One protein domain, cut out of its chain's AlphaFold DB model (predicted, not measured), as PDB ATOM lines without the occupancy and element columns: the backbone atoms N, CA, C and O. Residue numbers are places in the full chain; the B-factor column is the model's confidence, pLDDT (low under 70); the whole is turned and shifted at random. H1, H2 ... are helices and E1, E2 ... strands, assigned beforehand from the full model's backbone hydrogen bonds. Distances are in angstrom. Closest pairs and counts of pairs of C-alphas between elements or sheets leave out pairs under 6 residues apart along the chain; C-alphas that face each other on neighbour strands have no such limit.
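AT A GLANCE: This is residues 88 to 149 of the 157 residues of an uncharacterized protein of Microvirga tunisiensis (UniProt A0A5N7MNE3). A narrow wall of two antiparallel strands, E1 and E2, has two short helices over one face, H1 towards one end of it and H2 towards the other, while its other face is bare. The arrangement is loose, with few close contacts between helices and strands, and the last stretch, residues 133 to 149, runs on past H1 with no named element and makes one end of the long axis. The printed part has 62 residues, with two named helices and two named strands in the order H1, E1, H2, E2. The class is mixed, helices and strands, though 26 of the 62 residues, under half, are in named elements. The whole is loose, with a radius of gyration of the C-alphas of 13.8 A, and elongated, spanning 38 by 21 by 17 A.

HOW THE PARTS SIT: Start at H1, residues 90 to 97, and look across to E1, residues 101 to 105: their closest C-alphas are those of Pro 90 and Leu 102, 7.5 A apart. Next find E2, residues 128 to 132, antiparallel to E1 at 176 degrees between their directions. The C-alphas of residues 103 and 130 face each other at 4.5 A. Across this pair, N 102 and O 131 are within hydrogen-bond range at 2.8 A, and so are N 129 and O 104 at 2.9 A. H1 comes closest to E2 at the C-alphas of Pro 90 and Ala 131, 7.6 A apart. For H2, residues 116 to 123, the closest C-alphas to E2 are those of Leu 118 and Tyr 129, at 7.6 A. H1 and H2 are apart, but only just: their closest C-alphas are 8.3 A from each other. In both helices every O i to N i+4 pair is within hydrogen-bond range.

IN THESE COORDINATES: Find C-alpha 90 at (24.094, -39.366, -37.857); from there H1 runs 10.5 A to C-alpha 97. After a tight link, E1 runs 13.7 A from C-alpha 101 at (33.344, -40.961, -36.050) to C-alpha 105. A short link of 10 residues then leads to H2, which runs 10.7 A from C-alpha 116 to C-alpha 123. After another tight link, E2 runs 13.6 A from C-alpha 128 to C-alpha 132 at (33.085, -36.659, -36.619).

THE WHOLE: The two C-alphas farthest apart are those of Gly 125 and Arg 149, at 40.0 A. The printed part has no cut, and no link is long. The mean pLDDT of the printed part is 81.1; look to residues 137 to 149 for the low confidence of this model, under 70.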
ATOM      1  N   PRO A  88      15.785 -39.653 -36.979       91.06
ATOM      2  CA  PRO A  88      17.097 -40.258 -36.788       91.06
ATOM      3  C   PRO A  88      18.126 -39.628 -37.730       91.06
ATOM      4  O   PRO A  88      17.925 -39.576 -38.946       91.06
ATOM      5  N   SER A  89      19.242 -39.164 -37.174       91.75
ATOM      6  CA  SER A  89      20.333 -38.552 -37.930       91.75
ATOM      7  C   SER A  89      21.689 -39.062 -37.436       91.75
ATOM      8  O   SER A  89      21.792 -39.455 -36.268       91.75
ATOM      9  N   PRO A  90      22.738 -39.028 -38.284       93.94
ATOM     10  CA  PRO A  90      24.094 -39.366 -37.857       93.94
ATOM     11  C   PRO A  90      24.521 -38.578 -36.611       93.94
ATOM     12  O   PRO A  90      24.974 -39.177 -35.643       93.94
ATOM     13  N   PHE A  91      24.284 -37.260 -36.578       90.19
ATOM     14  CA  PHE A  91      24.658 -36.425 -35.431       90.19
ATOM     15  C   PHE A  91      23.887 -36.762 -34.155       90.19
ATOM     16  O   PHE A  91      24.483 -36.764 -33.081       90.19
ATOM     17  N   LEU A  92      22.584 -37.057 -34.241       89.06
ATOM     18  CA  LEU A  92      21.809 -37.476 -33.070       89.06
ATOM     19  C   LEU A  92      22.296 -38.831 -32.543       89.06
ATOM     20  O   LEU A  92      22.382 -39.020 -31.329       89.06
ATOM     21  N   HIS A  93      22.632 -39.759 -33.443       90.25
ATOM     22  CA  HIS A  93      23.213 -41.046 -33.076       90.25
ATOM     23  C   HIS A  93      24.541 -40.851 -32.337       90.25
ATOM     24  O   HIS A  93      24.641 -41.276 -31.194       90.25
ATOM     25  N   MET A  94      25.490 -40.122 -32.933       89.62
ATOM     26  CA  MET A  94      26.811 -39.842 -32.349       89.62
ATOM     27  C   MET A  94      26.715 -39.183 -30.970       89.62
ATOM     28  O   MET A  94      27.373 -39.627 -30.033       89.62
ATOM     29  N   GLN A  95      25.830 -38.194 -30.808       84.25
ATOM     30  CA  GLN A  95      25.572 -37.554 -29.511       84.25
ATOM     31  C   GLN A  95      25.008 -38.524 -28.465       84.25
ATOM     32  O   GLN A  95      25.313 -38.402 -27.284       84.25
ATOM     33  N   THR A  96      24.163 -39.473 -28.878       84.62
ATOM     34  CA  THR A  96      23.490 -40.405 -27.958       84.62
ATOM     35  C   THR A  96      24.391 -41.572 -27.561       84.62
ATOM     36  O   THR A  96      24.322 -42.044 -26.429       84.62
ATOM     37  N   THR A  97      25.218 -42.063 -28.484       85.88
ATOM     38  CA  THR A  97      26.086 -43.230 -28.273       85.88
ATOM     39  C   THR A  97      27.500 -42.861 -27.843       85.88
ATOM     40  O   THR A  97      28.243 -43.739 -27.414       85.88
ATOM     41  N   GLY A  98      27.892 -41.591 -27.981       81.25
ATOM     42  CA  GLY A  98      29.279 -41.158 -27.827       81.25
ATOM     43  C   GLY A  98      30.183 -41.623 -28.974       81.25
ATOM     44  O   GLY A  98      31.396 -41.673 -28.808       81.25
ATOM     45  N   THR A  99      29.617 -42.005 -30.124       87.00
ATOM     46  CA  THR A  99      30.404 -42.393 -31.301       87.00
ATOM     47  C   THR A  99      31.124 -41.171 -31.872       87.00
ATOM     48  O   THR A  99      30.473 -40.235 -32.331       87.00
ATOM     49  N   GLU A 100      32.457 -41.197 -31.865       87.75
ATOM     50  CA  GLU A 100      33.294 -40.068 -32.299       87.75
ATOM     51  C   GLU A 100      33.342 -39.911 -33.820       87.75
ATOM     52  O   GLU A 100      33.403 -38.789 -34.305       87.75
ATOM     53  N   GLU A 101      33.258 -41.000 -34.588       93.12
ATOM     54  CA  GLU A 101      33.344 -40.961 -36.050       93.12
ATOM     55  C   GLU A 101      32.359 -41.927 -36.709       93.12
ATOM     56  O   GLU A 101      32.133 -43.047 -36.244       93.12
ATOM     57  N   LEU A 102      31.790 -41.503 -37.835       94.12
ATOM     58  CA  LEU A 102      30.964 -42.321 -38.712       94.12
ATOM     59  C   LEU A 102      31.373 -42.096 -40.163       94.12
ATOM     60  O   LEU A 102      31.532 -40.960 -40.611       94.12
ATOM     61  N   ARG A 103      31.445 -43.185 -40.928       95.12
ATOM     62  CA  ARG A 103      31.636 -43.127 -42.375       95.12
ATOM     63  C   ARG A 103      30.688 -44.073 -43.093       95.12
ATOM     64  O   ARG A 103      30.577 -45.238 -42.725       95.12
ATOM     65  N   PHE A 104      30.054 -43.581 -44.150       95.00
ATOM     66  CA  PHE A 104      29.179 -44.362 -45.015       95.00
ATOM     67  C   PHE A 104      29.595 -44.186 -46.474       95.00
ATOM     68  O   PHE A 104      29.650 -43.069 -46.984       95.00
ATOM     69  N   ARG A 105      29.839 -45.302 -47.165       94.69
ATOM     70  CA  ARG A 105      29.932 -45.326 -48.629       94.69
ATOM     71  C   ARG A 105      28.509 -45.300 -49.187       94.69
ATOM     72  O   ARG A 105      27.736 -46.219 -48.940       94.69
ATOM     73  N   LEU A 106      28.145 -44.232 -49.889       94.25
ATOM     74  CA  LEU A 106      26.787 -44.021 -50.406       94.25
ATOM     75  C   LEU A 106      26.581 -44.624 -51.800       94.25
ATOM     76  O   LEU A 106      25.450 -44.906 -52.192       94.25
ATOM     77  N   ASN A 107      27.666 -44.850 -52.541       90.00
ATOM     78  CA  ASN A 107      27.632 -45.466 -53.867       90.00
ATOM     79  C   ASN A 107      27.386 -46.989 -53.838       90.00
ATOM     80  O   ASN A 107      27.078 -47.570 -54.881       90.00
ATOM     81  N   ASP A 108      27.472 -47.631 -52.669       87.75
ATOM     82  CA  ASP A 108      27.134 -49.042 -52.506       87.75
ATOM     83  C   ASP A 108      25.610 -49.236 -52.486       87.75
ATOM     84  O   ASP A 108      24.911 -48.933 -51.513       87.75
ATOM     85  N   ARG A 109      25.078 -49.748 -53.599       74.69
ATOM     86  CA  ARG A 109      23.640 -49.989 -53.776       74.69
ATOM     87  C   ARG A 109      23.121 -51.190 -52.980       74.69
ATOM     88  O   ARG A 109      21.908 -51.295 -52.823       74.69
ATOM     89  N   GLY A 110      24.000 -52.072 -52.493       75.44
ATOM     90  CA  GLY A 110      23.622 -53.254 -51.710       75.44
ATOM     91  C   GLY A 110      23.401 -52.971 -50.224       75.44
ATOM     92  O   GLY A 110      22.728 -53.745 -49.545       75.44
ATOM     93  N   SER A 111      23.921 -51.851 -49.724       79.81
ATOM     94  CA  SER A 111      23.879 -51.517 -48.303       79.81
ATOM     95  C   SER A 111      22.622 -50.724 -47.920       79.81
ATOM     96  O   SER A 111      22.290 -49.684 -48.503       79.81
ATOM     97  N   SER A 112      21.913 -51.199 -46.890       87.69
ATOM     98  CA  SER A 112      20.850 -50.431 -46.238       87.69
ATOM     99  C   SER A 112      21.462 -49.280 -45.441       87.69
ATOM    100  O   SER A 112      22.313 -49.504 -44.581       87.69
ATOM    101  N   LEU A 113      21.012 -48.051 -45.697       93.88
ATOM    102  CA  LEU A 113      21.482 -46.868 -44.980       93.88
ATOM    103  C   LEU A 113      20.607 -46.616 -43.738       93.88
ATOM    104  O   LEU A 113      19.384 -46.538 -43.877       93.88
ATOM    105  N   PRO A 114      21.197 -46.453 -42.539       93.38
ATOM    106  CA  PRO A 114      20.445 -46.392 -41.281       93.38
ATOM    107  C   PRO A 114      19.691 -45.073 -41.056       93.38
ATOM    108  O   PRO A 114      18.837 -45.001 -40.174       93.38
ATOM    109  N   PHE A 115      19.989 -44.026 -41.833       95.38
ATOM    110  CA  PHE A 115      19.404 -42.697 -41.649       95.38
ATOM    111  C   PHE A 115      18.757 -42.185 -42.944       95.38
ATOM    112  O   PHE A 115      19.394 -42.250 -44.002       95.38
ATOM    113  N   PRO A 116      17.547 -41.589 -42.884       94.62
ATOM    114  CA  PRO A 116      16.882 -41.005 -44.053       94.62
ATOM    115  C   PRO A 116      17.746 -39.984 -44.805       94.62
ATOM    116  O   PRO A 116      17.736 -39.956 -46.034       94.62
ATOM    117  N   LEU A 117      18.550 -39.200 -44.073       94.00
ATOM    118  CA  LEU A 117      19.496 -38.242 -44.647       94.00
ATOM    119  C   LEU A 117      20.462 -38.900 -45.643       94.00
ATOM    120  O   LEU A 117      20.680 -38.364 -46.722       94.00
ATOM    121  N   LEU A 118      21.028 -40.060 -45.303       95.62
ATOM    122  CA  LEU A 118      22.005 -40.737 -46.161       95.62
ATOM    123  C   LEU A 118      21.351 -41.236 -47.455       95.62
ATOM    124  O   LEU A 118      21.931 -41.115 -48.530       95.62
ATOM    125  N   SER A 119      20.119 -41.746 -47.363       94.38
ATOM    126  CA  SER A 119      19.333 -42.143 -48.536       94.38
ATOM    127  C   SER A 119      19.031 -40.955 -49.448       94.38
ATOM    128  O   SER A 119      19.126 -41.086 -50.669       94.38
ATOM    129  N   HIS A 120      18.717 -39.794 -48.867       93.81
ATOM    130  CA  HIS A 120      18.522 -38.559 -49.618       93.81
ATOM    131  C   HIS A 120      19.815 -38.104 -50.309       93.81
ATOM    132  O   HIS A 120      19.804 -37.879 -51.516       93.81
ATOM    133  N   LEU A 121      20.948 -38.067 -49.602       94.56
ATOM    134  CA  LEU A 121      22.244 -37.717 -50.199       94.56
ATOM    135  C   LEU A 121      22.634 -38.673 -51.330       94.56
ATOM    136  O   LEU A 121      23.023 -38.231 -52.406       94.56
ATOM    137  N   ARG A 122      22.430 -39.982 -51.152       94.44
ATOM    138  CA  ARG A 122      22.631 -40.957 -52.232       94.44
ATOM    139  C   ARG A 122      21.764 -40.649 -53.456       94.44
ATOM    140  O   ARG A 122      22.238 -40.775 -54.579       94.44
ATOM    141  N   SER A 123      20.505 -40.245 -53.259       93.56
ATOM    142  CA  SER A 123      19.609 -39.888 -54.373       93.56
ATOM    143  C   SER A 123      20.060 -38.645 -55.146       93.56
ATOM    144  O   SER A 123      19.747 -38.523 -56.325       93.56
ATOM    145  N   LEU A 124      20.834 -37.767 -54.502       93.31
ATOM    146  CA  LEU A 124      21.450 -36.589 -55.112       93.31
ATOM    147  C   LEU A 124      22.808 -36.891 -55.776       93.31
ATOM    148  O   LEU A 124      23.411 -35.993 -56.348       93.31
ATOM    149  N   GLY A 125      23.290 -38.137 -55.719       93.12
ATOM    150  CA  GLY A 125      24.536 -38.557 -56.370       93.12
ATOM    151  C   GLY A 125      25.790 -38.496 -55.494       93.12
ATOM    152  O   GLY A 125      26.870 -38.817 -55.985       93.12
ATOM    153  N   PHE A 126      25.672 -38.162 -54.205       94.88
ATOM    154  CA  PHE A 126      26.809 -38.204 -53.280       94.88
ATOM    155  C   PHE A 126      27.336 -39.640 -53.131       94.88
ATOM    156  O   PHE A 126      26.567 -40.604 -53.098       94.88
ATOM    157  N   THR A 127      28.655 -39.780 -52.998       95.31
ATOM    158  CA  THR A 127      29.347 -41.082 -53.004       95.31
ATOM    159  C   THR A 127      29.879 -41.502 -51.636       95.31
ATOM    160  O   THR A 127      29.997 -42.699 -51.365       95.31
ATOM    161  N   ASP A 128      30.143 -40.544 -50.748       95.75
ATOM    162  CA  ASP A 128      30.689 -40.759 -49.409       95.75
ATOM    163  C   ASP A 128      30.047 -39.778 -48.420       95.75
ATOM    164  O   ASP A 128      29.696 -38.652 -48.773       95.75
ATOM    165  N   TYR A 129      29.880 -40.218 -47.178       96.06
ATOM    166  CA  TYR A 129      29.498 -39.376 -46.055       96.06
ATOM    167  C   TYR A 129      30.444 -39.665 -44.900       96.06
ATOM    168  O   TYR A 129      30.526 -40.806 -44.440       96.06
ATOM    169  N   PHE A 130      31.096 -38.625 -44.396       96.44
ATOM    170  CA  PHE A 130      31.937 -38.684 -43.212       96.44
ATOM    171  C   PHE A 130      31.444 -37.665 -42.185       96.44
ATOM    172  O   PHE A 130      31.108 -36.534 -42.536       96.44
ATOM    173  N   ALA A 131      31.387 -38.074 -40.923       95.50
ATOM    174  CA  ALA A 131      31.078 -37.201 -39.803       95.50
ATOM    175  C   ALA A 131      31.966 -37.554 -38.615       95.50
ATOM    176  O   ALA A 131      32.185 -38.729 -38.327       95.50
ATOM    177  N   PHE A 132      32.405 -36.527 -37.898       93.88
ATOM    178  CA  PHE A 132      33.085 -36.659 -36.619       93.88
ATOM    179  C   PHE A 132      32.386 -35.785 -35.569       93.88
ATOM    180  O   PHE A 132      31.721 -34.801 -35.904       93.88
ATOM    181  N   PHE A 133      32.488 -36.179 -34.306       86.88
ATOM    182  CA  PHE A 133      31.871 -35.520 -33.164       86.88
ATOM    183  C   PHE A 133      32.919 -35.325 -32.078       86.88
ATOM    184  O   PHE A 133      33.467 -36.290 -31.551       86.88
ATOM    185  N   GLN A 134      33.161 -34.064 -31.728       84.56
ATOM    186  CA  GLN A 134      34.073 -33.693 -30.659       84.56
ATOM    187  C   GLN A 134      33.258 -33.148 -29.479       84.56
ATOM    188  O   GLN A 134      32.779 -32.012 -29.556       84.56
ATOM    189  N   PRO A 135      33.072 -33.914 -28.390       73.00
ATOM    190  CA  PRO A 135      32.430 -33.386 -27.197       73.00
ATOM    191  C   PRO A 135      33.314 -32.314 -26.550       73.00
ATOM    192  O   PRO A 135      34.546 -32.408 -26.546       73.00
ATOM    193  N   PHE A 136      32.677 -31.303 -25.961       70.81
ATOM    194  CA  PHE A 136      33.356 -30.392 -25.047       70.81
ATOM    195  C   PHE A 136      33.562 -31.102 -23.699       70.81
ATOM    196  O   PHE A 136      32.598 -31.560 -23.090       70.81
ATOM    197  N   GLY A 137      34.806 -31.178 -23.219       66.56
ATOM    198  CA  GLY A 137      35.151 -31.838 -21.950       66.56
ATOM    199  C   GLY A 137      35.585 -33.306 -22.090       66.56
ATOM    200  O   GLY A 137      35.719 -33.833 -23.189       66.56
ATOM    201  N   SER A 138      35.876 -33.964 -20.960       50.88
ATOM    202  CA  SER A 138      36.528 -35.291 -20.916       50.88
ATOM    203  C   SER A 138      35.566 -36.486 -20.906       50.88
ATOM    204  O   SER A 138      35.962 -37.604 -20.584       50.88
ATOM    205  N   SER A 139      34.292 -36.267 -21.195       44.78
ATOM    206  CA  SER A 139      33.260 -37.292 -21.200       44.78
ATOM    207  C   SER A 139      32.179 -36.812 -22.151       44.78
ATOM    208  O   SER A 139      31.809 -35.640 -22.104       44.78
ATOM    209  N   ALA A 140      31.664 -37.694 -23.006       48.44
ATOM    210  CA  ALA A 140      30.306 -37.537 -23.499       48.44
ATOM    211  C   ALA A 140      29.398 -37.571 -22.262       48.44
ATOM    212  O   ALA A 140      28.931 -38.632 -21.861       48.44
ATOM    213  N   ASP A 141      29.267 -36.435 -21.581       46.91
ATOM    214  CA  ASP A 141      28.454 -36.332 -20.388       46.91
ATOM    215  C   ASP A 141      27.002 -36.486 -20.850       46.91
ATOM    216  O   ASP A 141      26.491 -35.617 -21.571       46.91
ATOM    217  N   PRO A 142      26.311 -37.574 -20.467       48.19
ATOM    218  CA  PRO A 142      24.922 -37.784 -20.849       48.19
ATOM    219  C   PRO A 142      23.988 -36.693 -20.295       48.19
ATOM    220  O   PRO A 142      22.810 -36.675 -20.651       48.19
ATOM    221  N   THR A 143      24.494 -35.792 -19.441       47.31
ATOM    222  CA  THR A 143      23.796 -34.621 -18.903       47.31
ATOM    223  C   THR A 143      24.105 -33.299 -19.626       47.31
ATOM    224  O   THR A 143      23.331 -32.357 -19.469       47.31
ATOM    225  N   LEU A 144      25.163 -33.216 -20.454       44.28
ATOM    226  CA  LEU A 144      25.488 -32.015 -21.254       44.28
ATOM    227  C   LEU A 144      24.766 -31.969 -22.612       44.28
ATOM    228  O   LEU A 144      24.713 -30.920 -23.253       44.28
ATOM    229  N   GLY A 145      24.160 -33.078 -23.044       45.84
ATOM    230  CA  GLY A 145      23.067 -33.048 -24.019       45.84
ATOM    231  C   GLY A 145      21.735 -32.813 -23.296       45.84
ATOM    232  O   GLY A 145      21.634 -33.158 -22.121       45.84
ATOM    233  N   PRO A 146      20.660 -32.304 -23.931       44.97
ATOM    234  CA  PRO A 146      19.423 -31.952 -23.227       44.97
ATOM    235  C   PRO A 146      18.565 -33.203 -22.994       44.97
ATOM    236  O   PRO A 146      17.401 -33.296 -23.391       44.97
ATOM    237  N   ILE A 147      19.172 -34.217 -22.388       45.50
ATOM    238  CA  ILE A 147      18.512 -35.342 -21.756       45.50
ATOM    239  C   ILE A 147      18.339 -34.939 -20.288       45.50
ATOM    240  O   ILE A 147      18.893 -35.543 -19.373       45.50
ATOM    241  N   CYS A 148      17.521 -33.907 -20.055       38.44
ATOM    242  CA  CYS A 148      16.791 -33.863 -18.798       38.44
ATOM    243  C   CYS A 148      15.997 -35.166 -18.730       38.44
ATOM    244  O   CYS A 148      15.048 -35.366 -19.493       38.44
ATOM    245  N   ARG A 149      16.392 -36.076 -17.839       37.66
ATOM    246  CA  ARG A 149      15.494 -37.158 -17.432       37.66
ATOM    247  C   ARG A 149      14.214 -36.493 -16.906       37.66
ATOM    248  O   ARG A 149      14.338 -35.518 -16.164       37.66
TER     249      ARG A 149